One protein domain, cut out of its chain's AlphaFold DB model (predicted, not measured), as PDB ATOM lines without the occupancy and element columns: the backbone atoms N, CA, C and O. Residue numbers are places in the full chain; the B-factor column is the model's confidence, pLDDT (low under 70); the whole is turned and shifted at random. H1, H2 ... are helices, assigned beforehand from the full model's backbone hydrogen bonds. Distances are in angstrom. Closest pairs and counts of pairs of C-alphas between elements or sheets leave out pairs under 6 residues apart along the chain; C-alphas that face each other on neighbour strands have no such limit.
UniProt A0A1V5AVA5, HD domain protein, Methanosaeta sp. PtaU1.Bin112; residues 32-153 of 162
ATOM      1  N   LYS A  32      13.545  63.275  42.431       95.75
ATOM      2  CA  LYS A  32      14.955  63.209  42.026       95.75
ATOM      3  C   LYS A  32      15.528  61.796  42.093       95.75
ATOM      4  O   LYS A  32      16.403  61.470  41.292       95.75
ATOM      5  N   GLU A  33      15.079  60.981  43.040       94.44
ATOM      6  CA  GLU A  33      15.537  59.604  43.189       94.44
ATOM      7  C   GLU A  33      14.978  58.742  42.057       94.44
ATOM      8  O   GLU A  33      15.733  58.039  41.381       94.44
ATOM      9  N   ILE A  34      13.683  58.881  41.761       94.56
ATOM     10  CA  ILE A  34      13.046  58.174  40.642       94.56
ATOM     11  C   ILE A  34      13.676  58.592  39.305       94.56
ATOM     12  O   ILE A  34      14.011  57.732  38.492       94.56
ATOM     13  N   GLU A  35      13.898  59.887  39.075       95.44
ATOM     14  CA  GLU A  35      14.561  60.393  37.862       95.44
ATOM     15  C   GLU A  35      15.999  59.860  37.727       95.44
ATOM     16  O   GLU A  35      16.420  59.458  36.638       95.44
ATOM     17  N   SER A  36      16.754  59.796  38.829       95.12
ATOM     18  CA  SER A  36      18.083  59.174  38.847       95.12
ATOM     19  C   SER A  36      18.006  57.691  38.465       95.12
ATOM     20  O   SER A  36      18.751  57.227  37.599       95.12
ATOM     21  N   ASN A  37      17.046  56.959  39.033       94.62
ATOM     22  CA  ASN A  37      16.822  55.543  38.749       94.62
ATOM     23  C   ASN A  37      16.409  55.283  37.290       94.62
ATOM     24  O   ASN A  37      16.891  54.323  36.682       94.62
ATOM     25  N   ILE A  38      15.603  56.162  36.685       94.81
ATOM     26  CA  ILE A  38      15.268  56.111  35.251       94.81
ATOM     27  C   ILE A  38      16.544  56.222  34.405       94.81
ATOM     28  O   ILE A  38      16.783  55.397  33.517       94.81
ATOM     29  N   ARG A  39      17.411  57.200  34.700       95.25
ATOM     30  CA  ARG A  39      18.678  57.404  33.973       95.25
ATOM     31  C   ARG A  39      19.640  56.235  34.144       95.25
ATOM     32  O   ARG A  39      20.287  55.828  33.179       95.25
ATOM     33  N   LEU A  40      19.715  55.679  35.351       92.56
ATOM     34  CA  LEU A  40      20.522  54.498  35.647       92.56
ATOM     35  C   LEU A  40      20.074  53.295  34.816       92.56
ATOM     36  O   LEU A  40      20.916  52.608  34.236       92.56
ATOM     37  N   LYS A  41      18.762  53.065  34.697       93.25
ATOM     38  CA  LYS A  41      18.212  51.995  33.856       93.25
ATOM     39  C   LYS A  41      18.437  52.231  32.370       93.25
ATOM     40  O   LYS A  41      18.856  51.302  31.693       93.25
ATOM     41  N   LEU A  42      18.287  53.460  31.882       94.81
ATOM     42  CA  LEU A  42      18.641  53.806  30.502       94.81
ATOM     43  C   LEU A  42      20.109  53.497  30.190       94.81
ATOM     44  O   LEU A  42      20.411  52.804  29.218       94.81
ATOM     45  N   ALA A  43      21.027  53.976  31.034       92.44
ATOM     46  CA  ALA A  43      22.454  53.726  30.864       92.44
ATOM     47  C   ALA A  43      22.773  52.226  30.927       92.44
ATOM     48  O   ALA A  43      23.573  51.727  30.138       92.44
ATOM     49  N   HIS A  44      22.125  51.500  31.838       89.25
ATOM     50  CA  HIS A  44      22.241  50.053  31.947       89.25
ATOM     51  C   HIS A  44      21.798  49.337  30.664       89.25
ATOM     52  O   HIS A  44      22.576  48.556  30.123       89.25
ATOM     53  N   THR A  45      20.610  49.635  30.129       91.88
ATOM     54  CA  THR A  45      20.107  49.017  28.892       91.88
ATOM     55  C   THR A  45      21.094  49.183  27.736       91.88
ATOM     56  O   THR A  45      21.381  48.213  27.033       91.88
ATOM     57  N   TYR A  46      21.675  50.376  27.560       91.69
ATOM     58  CA  TYR A  46      22.673  50.596  26.509       91.69
ATOM     59  C   TYR A  46      23.974  49.818  26.751       91.69
ATOM     60  O   TYR A  46      24.466  49.193  25.812       91.69
ATOM     61  N   ARG A  47      24.478  49.747  27.996       88.06
ATOM     62  CA  ARG A  47      25.637  48.895  28.333       88.06
ATOM     63  C   ARG A  47      25.371  47.420  28.021       88.06
ATOM     64  O   ARG A  47      26.229  46.745  27.460       88.06
ATOM     65  N   VAL A  48      24.174  46.916  28.326       86.25
ATOM     66  CA  VAL A  48      23.785  45.532  28.000       86.25
ATOM     67  C   VAL A  48      23.736  45.318  26.482       86.25
ATOM     68  O   VAL A  48      24.224  44.299  25.996       86.25
ATOM     69  N   CYS A  49      23.228  46.289  25.712       89.69
ATOM     70  CA  CYS A  49      23.216  46.235  24.244       89.69
ATOM     71  C   CYS A  49      24.621  46.219  23.615       89.69
ATOM     72  O   CYS A  49      24.812  45.624  22.548       89.69
ATOM     73  N   GLU A  50      25.591  46.889  24.236       88.25
ATOM     74  CA  GLU A  50      26.998  46.861  23.824       88.25
ATOM     75  C   GLU A  50      27.640  45.518  24.172       88.25
ATOM     76  O   GLU A  50      28.210  44.855  23.302       88.25
ATOM     77  N   ASN A  51      27.474  45.073  25.419       85.44
ATOM     78  CA  ASN A  51      28.024  43.810  25.899       85.44
ATOM     79  C   ASN A  51      27.532  42.636  25.054       85.44
ATOM     80  O   ASN A  51      28.348  41.856  24.560       85.44
ATOM     81  N   ILE A  52      26.219  42.529  24.823       84.88
ATOM     82  CA  ILE A  52      25.660  41.408  24.059       84.88
ATOM     83  C   ILE A  52      26.222  41.355  22.636       84.88
ATOM     84  O   ILE A  52      26.414  40.275  22.088       84.88
ATOM     85  N   ALA A  53      26.557  42.504  22.050       85.88
ATOM     86  CA  ALA A  53      27.140  42.563  20.721       85.88
ATOM     87  C   ALA A  53      28.601  42.076  20.709       85.88
ATOM     88  O   ALA A  53      29.004  41.389  19.769       85.88
ATOM     89  N   ILE A  54      29.375  42.373  21.760       85.56
ATOM     90  CA  ILE A  54      30.733  41.835  21.973       85.56
ATOM     91  C   ILE A  54      30.709  40.320  22.089       85.56
ATOM     92  O   ILE A  54      31.481  39.619  21.435       85.56
ATOM     93  N   ILE A  55      29.780  39.826  22.888       82.12
ATOM     94  CA  ILE A  55      29.583  38.410  23.153       82.12
ATOM     95  C   ILE A  55      29.147  37.664  21.891       82.12
ATOM     96  O   ILE A  55      29.752  36.666  21.511       82.12
ATOM     97  N   ALA A  56      28.124  38.169  21.206       82.56
ATOM     98  CA  ALA A  56      27.610  37.567  19.984       82.56
ATOM     99  C   ALA A  56      28.701  37.429  18.911       82.56
ATOM    100  O   ALA A  56      28.800  36.404  18.237       82.56
ATOM    101  N   ARG A  57      29.579  38.434  18.794       82.75
ATOM    102  CA  ARG A  57      30.712  38.402  17.861       82.75
ATOM    103  C   ARG A  57      31.823  37.456  18.289       82.75
ATOM    104  O   ARG A  57      32.360  36.759  17.431       82.75
ATOM    105  N   SER A  58      32.167  37.396  19.579       83.06
ATOM    106  CA  SER A  58      33.186  36.448  20.063       83.06
ATOM    107  C   SER A  58      32.775  34.997  19.808       83.06
ATOM    108  O   SER A  58      33.621  34.137  19.569       83.06
ATOM    109  N   LEU A  59      31.467  34.759  19.761       82.50
ATOM    110  CA  LEU A  59      30.849  33.470  19.488       82.50
ATOM    111  C   LEU A  59      30.490  33.271  18.006       82.50
ATOM    112  O   LEU A  59      29.931  32.240  17.646       82.50
ATOM    113  N   ARG A  60      30.864  34.221  17.133       85.25
ATOM    114  CA  ARG A  60      30.677  34.168  15.672       85.25
ATOM    115  C   ARG A  60      29.223  33.933  15.239       85.25
ATOM    116  O   ARG A  60      28.980  33.238  14.255       85.25
ATOM    117  N   MET A  61      28.264  34.519  15.957       84.38
ATOM    118  CA  MET A  61      26.859  34.507  15.539       84.38
ATOM    119  C   MET A  61      26.686  35.168  14.168       84.38
ATOM    120  O   MET A  61      27.416  36.101  13.816       84.38
ATOM    121  N   ASN A  62      25.683  34.714  13.413       87.44
ATOM    122  CA  ASN A  62      25.278  35.396  12.187       87.44
ATOM    123  C   ASN A  62      24.608  36.751  12.502       87.44
ATOM    124  O   ASN A  62      24.284  37.069  13.649       87.44
ATOM    125  N   GLU A  63      24.404  37.569  11.470       89.38
ATOM    126  CA  GLU A  63      23.878  38.927  11.643       89.38
ATOM    127  C   GLU A  63      22.435  38.970  12.170       89.38
ATOM    128  O   GLU A  63      22.105  39.875  12.937       89.38
ATOM    129  N   GLY A  64      21.591  38.000  11.799       89.50
ATOM    130  CA  GLY A  64      20.208  37.912  12.276       89.50
ATOM    131  C   GLY A  64      20.145  37.593  13.768       89.50
ATOM    132  O   GLY A  64      19.473  38.280  14.534       89.50
ATOM    133  N   ASP A  65      20.941  36.621  14.199       87.56
ATOM    134  CA  ASP A  65      21.080  36.233  15.598       87.56
ATOM    135  C   ASP A  65      21.635  37.377  16.465       87.56
ATOM    136  O   ASP A  65      21.135  37.634  17.564       87.56
ATOM    137  N   LEU A  66      22.620  38.129  15.955       88.19
ATOM    138  CA  LEU A  66      23.121  39.343  16.608       88.19
ATOM    139  C   LEU A  66      22.020  40.412  16.741       88.19
ATOM    140  O   LEU A  66      21.885  41.023  17.804       88.19
ATOM    141  N   ALA A  67      21.226  40.638  15.690       92.12
ATOM    142  CA  ALA A  67      20.129  41.602  15.718       92.12
ATOM    143  C   ALA A  67      19.052  41.218  16.747       92.12
ATOM    144  O   ALA A  67      18.591  42.077  17.505       92.12
ATOM    145  N   LEU A  68      18.698  39.931  16.836       90.88
ATOM    146  CA  LEU A  68      17.754  39.409  17.830       90.88
ATOM    147  C   LEU A  68      18.287  39.558  19.255       90.88
ATOM    148  O   LEU A  68      17.577  40.062  20.126       90.88
ATOM    149  N   ALA A  69      19.549  39.195  19.491       88.19
ATOM    150  CA  ALA A  69      20.176  39.334  20.801       88.19
ATOM    151  C   ALA A  69      20.208  40.802  21.265       88.19
ATOM    152  O   ALA A  69      19.896  41.105  22.418       88.19
ATOM    153  N   GLN A  70      20.506  41.738  20.357       91.06
ATOM    154  CA  GLN A  70      20.474  43.167  20.667       91.06
ATOM    155  C   GLN A  70      19.054  43.722  20.849       91.06
ATOM    156  O   GLN A  70      18.856  44.599  21.689       91.06
ATOM    157  N   ALA A  71      18.054  43.215  20.121       94.19
ATOM    158  CA  ALA A  71      16.653  43.567  20.358       94.19
ATOM    159  C   ALA A  71      16.194  43.126  21.757       94.19
ATOM    160  O   ALA A  71      15.543  43.891  22.464       94.19
ATOM    161  N   ILE A  72      16.577  41.922  22.186       92.94
ATOM    162  CA  ILE A  72      16.259  41.397  23.520       92.94
ATOM    163  C   ILE A  72      16.944  42.234  24.599       92.94
ATOM    164  O   ILE A  72      16.280  42.677  25.533       92.94
ATOM    165  N   ALA A  73      18.235  42.534  24.433       91.38
ATOM    166  CA  ALA A  73      18.973  43.407  25.342       91.38
ATOM    167  C   ALA A  73      18.329  44.793  25.490       91.38
ATOM    168  O   ALA A  73      18.225  45.298  26.607       91.38
ATOM    169  N   LEU A  74      17.851  45.389  24.397       95.38
ATOM    170  CA  LEU A  74      17.189  46.693  24.431       95.38
ATOM    171  C   LEU A  74      15.850  46.645  25.181       95.38
ATOM    172  O   LEU A  74      15.481  47.594  25.865       95.38
ATOM    173  N   LEU A  75      15.113  45.543  25.041       95.94
ATOM    174  CA  LEU A  75      13.722  45.448  25.480       95.94
ATOM    175  C   LEU A  75      13.530  44.771  26.848       95.94
ATOM    176  O   LEU A  75      12.450  44.907  27.421       95.94
ATOM    177  N   HIS A  76      14.530  44.054  27.378       93.00
ATOM    178  CA  HIS A  76      14.364  43.211  28.575       93.00
ATOM    179  C   HIS A  76      13.851  43.977  29.802       93.00
ATOM    180  O   HIS A  76      12.896  43.549  30.447       93.00
ATOM    181  N   ASP A  77      14.427  45.151  30.059       94.25
ATOM    182  CA  ASP A  77      14.165  45.959  31.249       94.25
ATOM    183  C   ASP A  77      13.067  47.021  31.016       94.25
ATOM    184  O   ASP A  77      12.863  47.887  31.862       94.25
ATOM    185  N   VAL A  78      12.312  46.974  29.903       97.00
ATOM    186  CA  VAL A  78      11.231  47.949  29.608       97.00
ATOM    187  C   VAL A  78      10.242  48.076  30.770       97.00
ATOM    188  O   VAL A  78       9.769  49.169  31.075       97.00
ATOM    189  N   GLY A  79       9.950  46.974  31.462       96.81
ATOM    190  CA  GLY A  79       9.035  47.002  32.599       96.81
ATOM    191  C   GLY A  79       9.555  47.774  33.809       96.81
ATOM    192  O   GLY A  79       8.738  48.215  34.610       96.81
ATOM    193  N   ARG A  80      10.873  47.996  33.932       96.38
ATOM    194  CA  ARG A  80      11.467  48.783  35.024       96.38
ATOM    195  C   ARG A  80      11.011  50.231  35.003       96.38
ATOM    196  O   ARG A  80      10.873  50.832  36.061       96.38
ATOM    197  N   PHE A  81      10.743  50.783  33.823       95.81
ATOM    198  CA  PHE A  81      10.264  52.156  33.705       95.81
ATOM    199  C   PHE A  81       8.835  52.304  34.244       95.81
ATOM    200  O   PHE A  81       8.589  53.171  35.076       95.81
ATOM    201  N   GLU A  82       7.921  51.400  33.873       94.19
ATOM    202  CA  GLU A  82       6.572  51.345  34.468       94.19
ATOM    203  C   GLU A  82       6.628  51.069  35.976       94.19
ATOM    204  O   GLU A  82       5.866  51.646  36.748       94.19
ATOM    205  N   GLN A  83       7.538  50.190  36.401       95.00
ATOM    206  CA  GLN A  83       7.701  49.828  37.805       95.00
ATOM    207  C   GLN A  83       8.147  51.033  38.648       95.00
ATOM    208  O   GLN A  83       7.567  51.300  39.697       95.00
ATOM    209  N   LEU A  84       9.118  51.808  38.157       94.62
ATOM    210  CA  LEU A  84       9.564  53.043  38.800       94.62
ATOM    211  C   LEU A  84       8.471  54.111  38.820       94.62
ATOM    212  O   LEU A  84       8.225  54.697  39.867       94.62
ATOM    213  N   CYS A  85       7.804  54.364  37.693       91.69
ATOM    214  CA  CYS A  85       6.767  55.393  37.624       91.69
ATOM    215  C   CYS A  85       5.532  55.047  38.468       91.69
ATOM    216  O   CYS A  85       4.908  55.947  39.022       91.69
ATOM    217  N   GLY A  86       5.171  53.764  38.558       92.31
ATOM    218  CA  GLY A  86       3.994  53.313  39.299       92.31
ATOM    219  C   GLY A  86       4.241  53.048  40.784       92.31
ATOM    220  O   GLY A  86       3.349  53.286  41.593       92.31
ATOM    221  N   PHE A  87       5.428  52.551  41.147       93.44
ATOM    222  CA  PHE A  87       5.720  52.063  42.502       93.44
ATOM    223  C   PHE A  87       6.959  52.693  43.149       93.44
ATOM    224  O   PHE A  87       7.202  52.450  44.329       93.44
ATOM    225  N   GLY A  88       7.772  53.452  42.407       92.25
ATOM    226  CA  GLY A  88       9.001  54.063  42.926       92.25
ATOM    227  C   GLY A  88      10.083  53.061  43.347       92.25
ATOM    228  O   GLY A  88      10.972  53.414  44.110       92.25
ATOM    229  N   SER A  89      10.013  51.804  42.894       90.50
ATOM    230  CA  SER A  89      10.889  50.723  43.362       90.50
ATOM    231  C   SER A  89      11.236  49.738  42.245       90.50
ATOM    232  O   SER A  89      10.465  49.550  41.309       90.50
ATOM    233  N   PHE A  90      12.393  49.085  42.368       90.12
ATOM    234  CA  PHE A  90      12.809  47.954  41.529       90.12
ATOM    235  C   PHE A  90      12.523  46.588  42.167       90.12
ATOM    236  O   PHE A  90      12.885  45.547  41.615       90.12
ATOM    237  N   ASP A  91      11.944  46.544  43.362       88.81
ATOM    238  CA  ASP A  91      11.749  45.276  44.053       88.81
ATOM    239  C   ASP A  91      10.487  44.570  43.541       88.81
ATOM    240  O   ASP A  91       9.361  44.900  43.918       88.81
ATOM    241  N   ASP A  92      10.679  43.565  42.684       90.12
ATOM    242  CA  ASP A  92       9.606  42.732  42.124       90.12
ATOM    243  C   ASP A  92       8.757  42.037  43.205       90.12
ATOM    244  O   ASP A  92       7.607  41.696  42.941       90.12
ATOM    245  N   ARG A  93       9.291  41.817  44.417       89.19
ATOM    246  CA  ARG A  93       8.595  41.094  45.500       89.19
ATOM    247  C   ARG A  93       7.527  41.942  46.178       89.19
ATOM    248  O   ARG A  93       6.565  41.397  46.709       89.19
ATOM    249  N   VAL A  94       7.732  43.257  46.202       89.94
ATOM    250  CA  VAL A  94       6.801  44.226  46.807       89.94
ATOM    251  C   VAL A  94       6.023  45.011  45.751       89.94
ATOM    252  O   VAL A  94       5.095  45.740  46.087       89.94
ATOM    253  N   THR A  95       6.392  44.859  44.478       91.56
ATOM    254  CA  THR A  95       5.726  45.480  43.329       91.56
ATOM    255  C   THR A  95       5.199  44.398  42.373       91.56
ATOM    256  O   THR A  95       4.677  43.376  42.813       91.56
ATOM    257  N   LEU A  96       5.288  44.624  41.059       92.50
ATOM    258  CA  LEU A  96       4.957  43.652  40.025       92.50
ATOM    259  C   LEU A  96       6.231  43.205  39.316       92.50
ATOM    260  O   LEU A  96       7.141  44.005  39.111       92.50
ATOM    261  N   ASP A  97       6.242  41.954  38.867       93.31
ATOM    262  CA  ASP A  97       7.319  41.400  38.053       93.31
ATOM    263  C   ASP A  97       7.582  42.274  36.807       93.31
ATOM    264  O   ASP A  97       6.705  42.477  35.955       93.31
ATOM    265  N   HIS A  98       8.796  42.824  36.711       95.19
ATOM    266  CA  HIS A  98       9.148  43.741  35.628       95.19
ATOM    267  C   HIS A  98       9.209  43.063  34.254       95.19
ATOM    268  O   HIS A  98       8.901  43.715  33.258       95.19
ATOM    269  N   ALA A  99       9.521  41.767  34.159       92.12
ATOM    270  CA  ALA A  99       9.436  41.049  32.888       92.12
ATOM    271  C   ALA A  99       7.983  41.006  32.385       92.12
ATOM    272  O   ALA A  99       7.704  41.292  31.215       92.12
ATOM    273  N   GLN A 100       7.028  40.740  33.280       95.94
ATOM    274  CA  GLN A 100       5.601  40.773  32.962       95.94
ATOM    275  C   GLN A 100       5.125  42.183  32.584       95.94
ATOM    276  O   GLN A 100       4.380  42.342  31.611       95.94
ATOM    277  N   LEU A 101       5.542  43.216  33.325       97.12
ATOM    278  CA  LEU A 101       5.259  44.615  32.980       97.12
ATOM    279  C   LEU A 101       5.800  44.968  31.592       97.12
ATOM    280  O   LEU A 101       5.050  45.484  30.762       97.12
ATOM    281  N   GLY A 102       7.058  44.626  31.318       97.56
ATOM    282  CA  GLY A 102       7.721  44.895  30.046       97.56
ATOM    283  C   GLY A 102       6.986  44.255  28.876       97.56
ATOM    284  O   GLY A 102       6.665  44.933  27.900       97.56
ATOM    285  N   LEU A 103       6.597  42.984  29.002       97.62
ATOM    286  CA  LEU A 103       5.796  42.317  27.974       97.62
ATOM    287  C   LEU A 103       4.433  42.974  27.762       97.62
ATOM    288  O   LEU A 103       3.980  43.053  26.621       97.62
ATOM    289  N   ARG A 104       3.764  43.472  28.810       98.00
ATOM    290  CA  ARG A 104       2.507  44.219  28.629       98.00
ATOM    291  C   ARG A 104       2.723  45.478  27.791       98.00
ATOM    292  O   ARG A 104       1.932  45.720  26.880       98.00
ATOM    293  N   VAL A 105       3.783  46.237  28.058       98.06
ATOM    294  CA  VAL A 105       4.130  47.450  27.299       98.06
ATOM    295  C   VAL A 105       4.457  47.115  25.842       98.06
ATOM    296  O   VAL A 105       3.860  47.684  24.930       98.06
ATOM    297  N   ILE A 106       5.338  46.139  25.618       98.06
ATOM    298  CA  ILE A 106       5.777  45.693  24.284       98.06
ATOM    299  C   ILE A 106       4.600  45.174  23.448       98.06
ATOM    300  O   ILE A 106       4.509  45.434  22.250       98.06
ATOM    301  N   ASN A 107       3.664  44.457  24.073       97.44
ATOM    302  CA  ASN A 107       2.503  43.916  23.369       97.44
ATOM    303  C   ASN A 107       1.507  45.005  22.985       97.44
ATOM    304  O   ASN A 107       0.967  44.969  21.884       97.44
ATOM    305  N   ARG A 108       1.275  45.973  23.877       97.75
ATOM    306  CA  ARG A 108       0.392  47.112  23.604       97.75
ATOM    307  C   ARG A 108       0.954  48.025  22.521       97.75
ATOM    308  O   ARG A 108       0.176  48.608  21.776       97.75
ATOM    309  N   SER A 109       2.278  48.153  22.427       97.44
ATOM    310  CA  SER A 109       2.904  49.021  21.432       97.44
ATOM    311  C   SER A 109       2.939  48.435  20.024       97.44
ATOM    312  O   SER A 109       3.075  49.185  19.062       97.44
ATOM    313  N   GLY A 110       2.863  47.108  19.892       97.31
ATOM    314  CA  GLY A 110       3.012  46.439  18.602       97.31
ATOM    315  C   GLY A 110       4.421  46.546  18.008       97.31
ATOM    316  O   GLY A 110       4.590  46.279  16.821       97.31
ATOM    317  N   VAL A 111       5.444  46.897  18.801       97.75
ATOM    318  CA  VAL A 111       6.825  47.103  18.308       97.75
ATOM    319  C   VAL A 111       7.399  45.870  17.598       97.75
ATOM    320  O   VAL A 111       8.211  46.003  16.692       97.75
ATOM    321  N   LEU A 112       6.941  44.665  17.950       96.69
ATOM    322  CA  LEU A 112       7.393  43.410  17.338       96.69
ATOM    323  C   LEU A 112       6.498  42.926  16.181       96.69
ATOM    324  O   LEU A 112       6.692  41.813  15.689       96.69
ATOM    325  N   CYS A 113       5.490  43.701  15.758       95.00
ATOM    326  CA  CYS A 113       4.495  43.262  14.771       95.00
ATOM    327  C   CYS A 113       5.069  43.007  13.370       95.00
ATOM    328  O   CYS A 113       4.493  42.211  12.629       95.00
ATOM    329  N   SER A 114       6.191  43.637  13.022       90.62
ATOM    330  CA  SER A 114       6.896  43.438  11.750       90.62
ATOM    331  C   SER A 114       7.785  42.192  11.725       90.62
ATOM    332  O   SER A 114       8.226  41.796  10.650       90.62
ATOM    333  N   LEU A 115       8.059  41.578  12.880       93.38
ATOM    334  CA  LEU A 115       8.914  40.397  12.962       93.38
ATOM    335  C   LEU A 115       8.142  39.106  12.655       93.38
ATOM    336  O   LEU A 115       6.969  38.997  13.058       93.38
ATOM    337  N   PRO A 116       8.807  38.105  12.036       94.25
ATOM    338  CA  PRO A 116       8.301  36.742  11.937       94.25
ATOM    339  C   PRO A 116       7.872  36.197  13.301       94.25
ATOM    340  O   PRO A 116       8.434  36.551  14.340       94.25
ATOM    341  N   TRP A 117       6.883  35.299  13.307       92.62
ATOM    342  CA  TRP A 117       6.341  34.741  14.549       92.62
ATOM    343  C   TRP A 117       7.422  34.090  15.423       92.62
ATOM    344  O   TRP A 117       7.435  34.325  16.628       92.62
ATOM    345  N   ILE A 118       8.352  33.348  14.811       89.38
ATOM    346  CA  ILE A 118       9.452  32.667  15.508       89.38
ATOM    347  C   ILE A 118      10.319  33.680  16.268       89.38
ATOM    348  O   ILE A 118      10.532  33.536  17.469       89.38
ATOM    349  N   GLU A 119      10.743  34.753  15.601       91.19
ATOM    350  CA  GLU A 119      11.571  35.810  16.190       91.19
ATOM    351  C   GLU A 119      10.827  36.589  17.279       91.19
ATOM    352  O   GLU A 119      11.353  36.823  18.368       91.19
ATOM    353  N   ARG A 120       9.562  36.948  17.026       93.38
ATOM    354  CA  ARG A 120       8.708  37.607  18.022       93.38
ATOM    355  C   ARG A 120       8.545  36.745  19.270       93.38
ATOM    356  O   ARG A 120       8.597  37.268  20.383       93.38
ATOM    357  N   ASN A 121       8.300  35.450  19.089       90.88
ATOM    358  CA  ASN A 121       8.114  34.517  20.189       90.88
ATOM    359  C   ASN A 121       9.411  34.352  20.987       90.88
ATOM    360  O   ASN A 121       9.372  34.422  22.213       90.88
ATOM    361  N   LEU A 122      10.551  34.240  20.300       87.81
ATOM    362  CA  LEU A 122      11.868  34.192  20.929       87.81
ATOM    363  C   LEU A 122      12.108  35.424  21.809       87.81
ATOM    364  O   LEU A 122      12.364  35.273  22.999       87.81
ATOM    365  N   ILE A 123      11.917  36.636  21.271       91.44
ATOM    366  CA  ILE A 123      12.086  37.878  22.041       91.44
ATOM    367  C   ILE A 123      11.192  37.874  23.281       91.44
ATOM    368  O   ILE A 123      11.652  38.140  24.390       91.44
ATOM    369  N   ARG A 124       9.908  37.540  23.121       92.81
ATOM    370  CA  ARG A 124       8.952  37.535  24.234       92.81
ATOM    371  C   ARG A 124       9.325  36.533  25.321       92.81
ATOM    372  O   ARG A 124       9.215  36.862  26.497       92.81
ATOM    373  N   ARG A 125       9.750  35.328  24.941       88.50
ATOM    374  CA  ARG A 125      10.150  34.273  25.882       88.50
ATOM    375  C   ARG A 125      11.447  34.620  26.594       88.50
ATOM    376  O   ARG A 125      11.530  34.429  27.805       88.50
ATOM    377  N   SER A 126      12.418  35.195  25.887       86.94
ATOM    378  CA  SER A 126      13.648  35.681  26.511       86.94
ATOM    379  C   SER A 126      13.354  36.778  27.530       86.94
ATOM    380  O   SER A 126      13.855  36.707  28.646       86.94
ATOM    381  N   ILE A 127      12.473  37.735  27.210       89.94
ATOM    382  CA  ILE A 127      12.044  38.760  28.172       89.94
ATOM    383  C   ILE A 127      11.280  38.125  29.335       89.94
ATOM    384  O   ILE A 127      11.571  38.449  30.474       89.94
ATOM    385  N   TRP A 128      10.344  37.201  29.103       90.12
ATOM    386  CA  TRP A 128       9.596  36.547  30.188       90.12
ATOM    387  C   TRP A 128      10.502  35.869  31.224       90.12
ATOM    388  O   TRP A 128      10.228  35.921  32.421       90.12
ATOM    389  N   ASN A 129      11.572  35.230  30.751       84.44
ATOM    390  CA  ASN A 129      12.436  34.406  31.584       84.44
ATOM    391  C   ASN A 129      13.653  35.152  32.159       84.44
ATOM    392  O   ASN A 129      14.356  34.582  32.987       84.44
ATOM    393  N   HIS A 130      13.926  36.400  31.759       84.25
ATOM    394  CA  HIS A 130      15.217  37.041  32.048       84.25
ATOM    395  C   HIS A 130      15.491  37.320  33.534       84.25
ATOM    396  O   HIS A 130      16.646  37.445  33.924       84.25
ATOM    397  N   ASN A 131      14.445  37.431  34.356       82.38
ATOM    398  CA  ASN A 131      14.555  37.659  35.798       82.38
ATOM    399  C   ASN A 131      14.233  36.407  36.631       82.38
ATOM    400  O   ASN A 131      14.167  36.484  37.860       82.38
ATOM    401  N   LYS A 132      13.977  35.263  35.985       82.56
ATOM    402  CA  LYS A 132      13.627  34.020  36.676       82.56
ATOM    403  C   LYS A 132      14.892  33.337  37.178       82.56
ATOM    404  O   LYS A 132      15.939  33.392  36.547       82.56
ATOM    405  N   TYR A 133      14.777  32.675  38.328       75.00
ATOM    406  CA  TYR A 133      15.897  31.943  38.929       75.00
ATOM    407  C   TYR A 133      16.392  30.795  38.041       75.00
ATOM    408  O   TYR A 133      17.582  30.482  38.017       75.00
ATOM    409  N   SER A 134      15.457  30.151  37.351       72.75
ATOM    410  CA  SER A 134      15.728  29.088  36.406       72.75
ATOM    411  C   SER A 134      14.664  29.068  35.322       72.75
ATOM    412  O   SER A 134      13.509  29.450  35.534       72.75
ATOM    413  N   ILE A 135      15.063  28.567  34.164       67.94
ATOM    414  CA  ILE A 135      14.163  28.327  33.041       67.94
ATOM    415  C   ILE A 135      13.653  26.889  33.108       67.94
ATOM    416  O   ILE A 135      14.466  25.969  33.272       67.94
ATOM    417  N   PRO A 136      12.339  26.666  32.953       69.88
ATOM    418  CA  PRO A 136      11.778  25.325  32.830       69.88
ATOM    419  C   PRO A 136      12.382  24.558  31.648       69.88
ATOM    420  O   PRO A 136      12.627  25.136  30.594       69.88
ATOM    421  N   ASP A 137      12.569  23.243  31.761       69.69
ATOM    422  CA  ASP A 137      13.128  22.434  30.662       69.69
ATOM    423  C   ASP A 137      12.263  22.471  29.392       69.69
ATOM    424  O   ASP A 137      12.779  22.446  28.276       69.69
ATOM    425  N   THR A 138      10.950  22.647  29.556       67.69
ATOM    426  CA  THR A 138       9.994  22.870  28.461       67.69
ATOM    427  C   THR A 138      10.286  24.138  27.659       67.69
ATOM    428  O   THR A 138       9.881  24.249  26.507       67.69
ATOM    429  N   GLU A 139      10.983  25.103  28.259       64.19
ATOM    430  CA  GLU A 139      11.364  26.358  27.621       64.19
ATOM    431  C   GLU A 139      12.753  26.289  26.956       64.19
ATOM    432  O   GLU A 139      13.046  27.101  26.084       64.19
ATOM    433  N   LYS A 140      13.580  25.292  27.299       59.25
ATOM    434  CA  LYS A 140      14.950  25.122  26.774       59.25
ATOM    435  C   LYS A 140      14.999  24.470  25.390       59.25
ATOM    436  O   LYS A 140      15.896  24.752  24.614       59.25
ATOM    437  N   ALA A 141      14.023  23.625  25.053       49.00
ATOM    438  CA  ALA A 141      14.041  22.839  23.812       49.00
ATOM    439  C   ALA A 141      13.805  23.654  22.519       49.00
ATOM    440  O   ALA A 141      14.050  23.149  21.427       49.00
ATOM    441  N   GLU A 142      13.336  24.902  22.624       52.56
ATOM    442  CA  GLU A 142      13.068  25.781  21.470       52.56
ATOM    443  C   GLU A 142      13.849  27.099  21.506       52.56
ATOM    444  O   GLU A 142      14.006  27.769  20.484       52.56
ATOM    445  N   VAL A 143      14.325  27.498  22.685       49.06
ATOM    446  CA  VAL A 143      15.124  28.704  22.851       49.06
ATOM    447  C   VAL A 143      16.569  28.289  22.676       49.06
ATOM    448  O   VAL A 143      17.128  27.652  23.557       49.06
ATOM    449  N   ASN A 144      17.159  28.652  21.535       49.81
ATOM    450  CA  ASN A 144      18.599  28.580  21.302       49.81
ATOM    451  C   ASN A 144      19.321  28.967  22.607       49.81
ATOM    452  O   ASN A 144      19.220  30.122  23.034       49.81
ATOM    453  N   ASP A 145      20.008  28.001  23.234       50.34
ATOM    454  CA  ASP A 145      20.618  28.051  24.581       50.34
ATOM    455  C   ASP A 145      21.491  29.302  24.839       50.34
ATOM    456  O   ASP A 145      21.871  29.642  25.958       50.34
ATOM    457  N   PHE A 146      21.801  30.025  23.772       53.09
ATOM    458  CA  PHE A 146      22.724  31.126  23.680       53.09
ATOM    459  C   PHE A 146      22.248  32.457  24.287       53.09
ATOM    460  O   PHE A 146      22.969  33.066  25.078       53.09
ATOM    461  N   ILE A 147      21.051  32.942  23.926       53.66
ATOM    462  CA  ILE A 147      20.537  34.240  24.425       53.66
ATOM    463  C   ILE A 147      20.176  34.122  25.911       53.66
ATOM    464  O   ILE A 147      20.321  35.049  26.708       53.66
ATOM    465  N   GLN A 148      19.768  32.916  26.279       49.78
ATOM    466  CA  GLN A 148      19.289  32.530  27.583       49.78
ATOM    467  C   GLN A 148      20.432  32.439  28.620       49.78
ATOM    468  O   GLN A 148      20.322  33.007  29.708       49.78
ATOM    469  N   CYS A 149      21.575  31.843  28.252       46.00
ATOM    470  CA  CYS A 149      22.755  31.713  29.122       46.00
ATOM    471  C   CYS A 149      23.392  33.075  29.501       46.00
ATOM    472  O   CYS A 149      24.046  33.198  30.541       46.00
ATOM    473  N   TYR A 150      23.161  34.133  28.710       52.22
ATOM    474  CA  TYR A 150      23.686  35.474  28.999       52.22
ATOM    475  C   TYR A 150      22.792  36.350  29.879       52.22
ATOM    476  O   TYR A 150      23.328  37.163  30.644       52.22
ATOM    477  N   LEU A 151      21.471  36.156  29.820       47.44
ATOM    478  CA  LEU A 151      20.523  36.805  30.732       47.44
ATOM    479  C   LEU A 151      20.622  36.219  32.144       47.44
ATOM    480  O   LEU A 151      20.530  36.967  33.112       47.44
ATOM    481  N   GLU A 152      20.901  34.918  32.271       45.94
ATOM    482  CA  GLU A 152      20.914  34.281  33.587       45.94
ATOM    483  C   GLU A 152      22.132  34.640  34.455       45.94
ATOM    484  O   GLU A 152      21.953  34.715  35.670       45.94
ATOM    485  N   LYS A 153      23.368  34.826  33.934       49.72
ATOM    486  CA  LYS A 153      24.546  34.842  34.849       49.72
ATOM    487  C   LYS A 153      25.736  35.779  34.599       49.72
ATOM    488  O   LYS A 153      26.587  35.823  35.486       49.72
TER     489      LYS A 153
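What this domain is: This is residues 32 to 153 of the 162 residues of the protein "HD domain protein" of Methanosaeta sp. PtaU1.Bin112 (UniProt A0A1V5AVA5). One long helix, H1, makes a straight edge, and two shorter helices, H2 and H3, fold back along it nearly end to end. Across the side of H2 and H3 away from H1 packs the helical hairpin of H4 and H5, H4 crossing H3 and H5 slanting over H2; the low-confidence last part, with little H6 and then H7, turns back so that H7 comes near H1, H2 and H5. The printed part has 122 residues with seven named helices, H1 to H7 in chain order, and no named strand; its class is all helix. It is compact, with a radius of gyration of the C-alphas of 14.5 A, and spans 42 by 30 by 28 A.

How they stand to each other: H1, residues 32 to 58, touches H2, residues 63 to 75, with its residues 45 to 57 alone; the closest C-alphas, of Cys 49 and Ala 73, are 5.2 A apart. They form a helical hairpin at a shallow tilt of 15 degrees, opposite ways. With residues 34 to 41 alone H1 touches H3, residues 78 to 87, also at 15 degrees and opposite ways; the closest C-alphas are those of Ile 34 and Leu 84, 6.5 A. H4, residues 98 to 109, touches H3 at 72 degrees, only just about perpendicular, the C-alphas of Gly 79 and Gly 102 being closest at 3.6 A. H5, residues 117 to 129, touches H2 at a steep tilt of 43 degrees, the same way; the closest C-alphas are those of Ile 72 and Ile 123, 5.7 A. H4 and H5 are a helical hairpin at a shallow tilt of 30 degrees; their closest C-alphas, of Ala 99 and Trp 128, are 5.3 A apart. H7, residues 145 to 153, is close to H2 but not clearly touching, with the C-alphas of Ala 69 and Ile 147 closest at 6.3 A. H6, residues 137 to 140, touches no helix. Every O i to N i+4 pair is within hydrogen-bond range in H2, H4 and H5, against 22 of 23 in H1, 5 of 6 in H3 and 3 of 5 in H7; H6 is too short for such a pair.

Where its parts are: H1 runs 39.1 A from C-alpha 32 at (14.955, 63.209, 42.026) to C-alpha 58 at (33.186, 36.448, 20.063). H2 is 18.4 A long, H5 18.1 A, H4 16.4 A and H3 14.6 A. H7 ends at C-alpha 153, (24.546, 34.842, 34.849).

The domain as a whole: The two C-alphas farthest apart, of Lys 32 and Ala 141, are 44.3 A apart. The printed part has no cut, and no link is long. Mean pLDDT of the printed part is 85.6, but residues 135 to 153 are under 70.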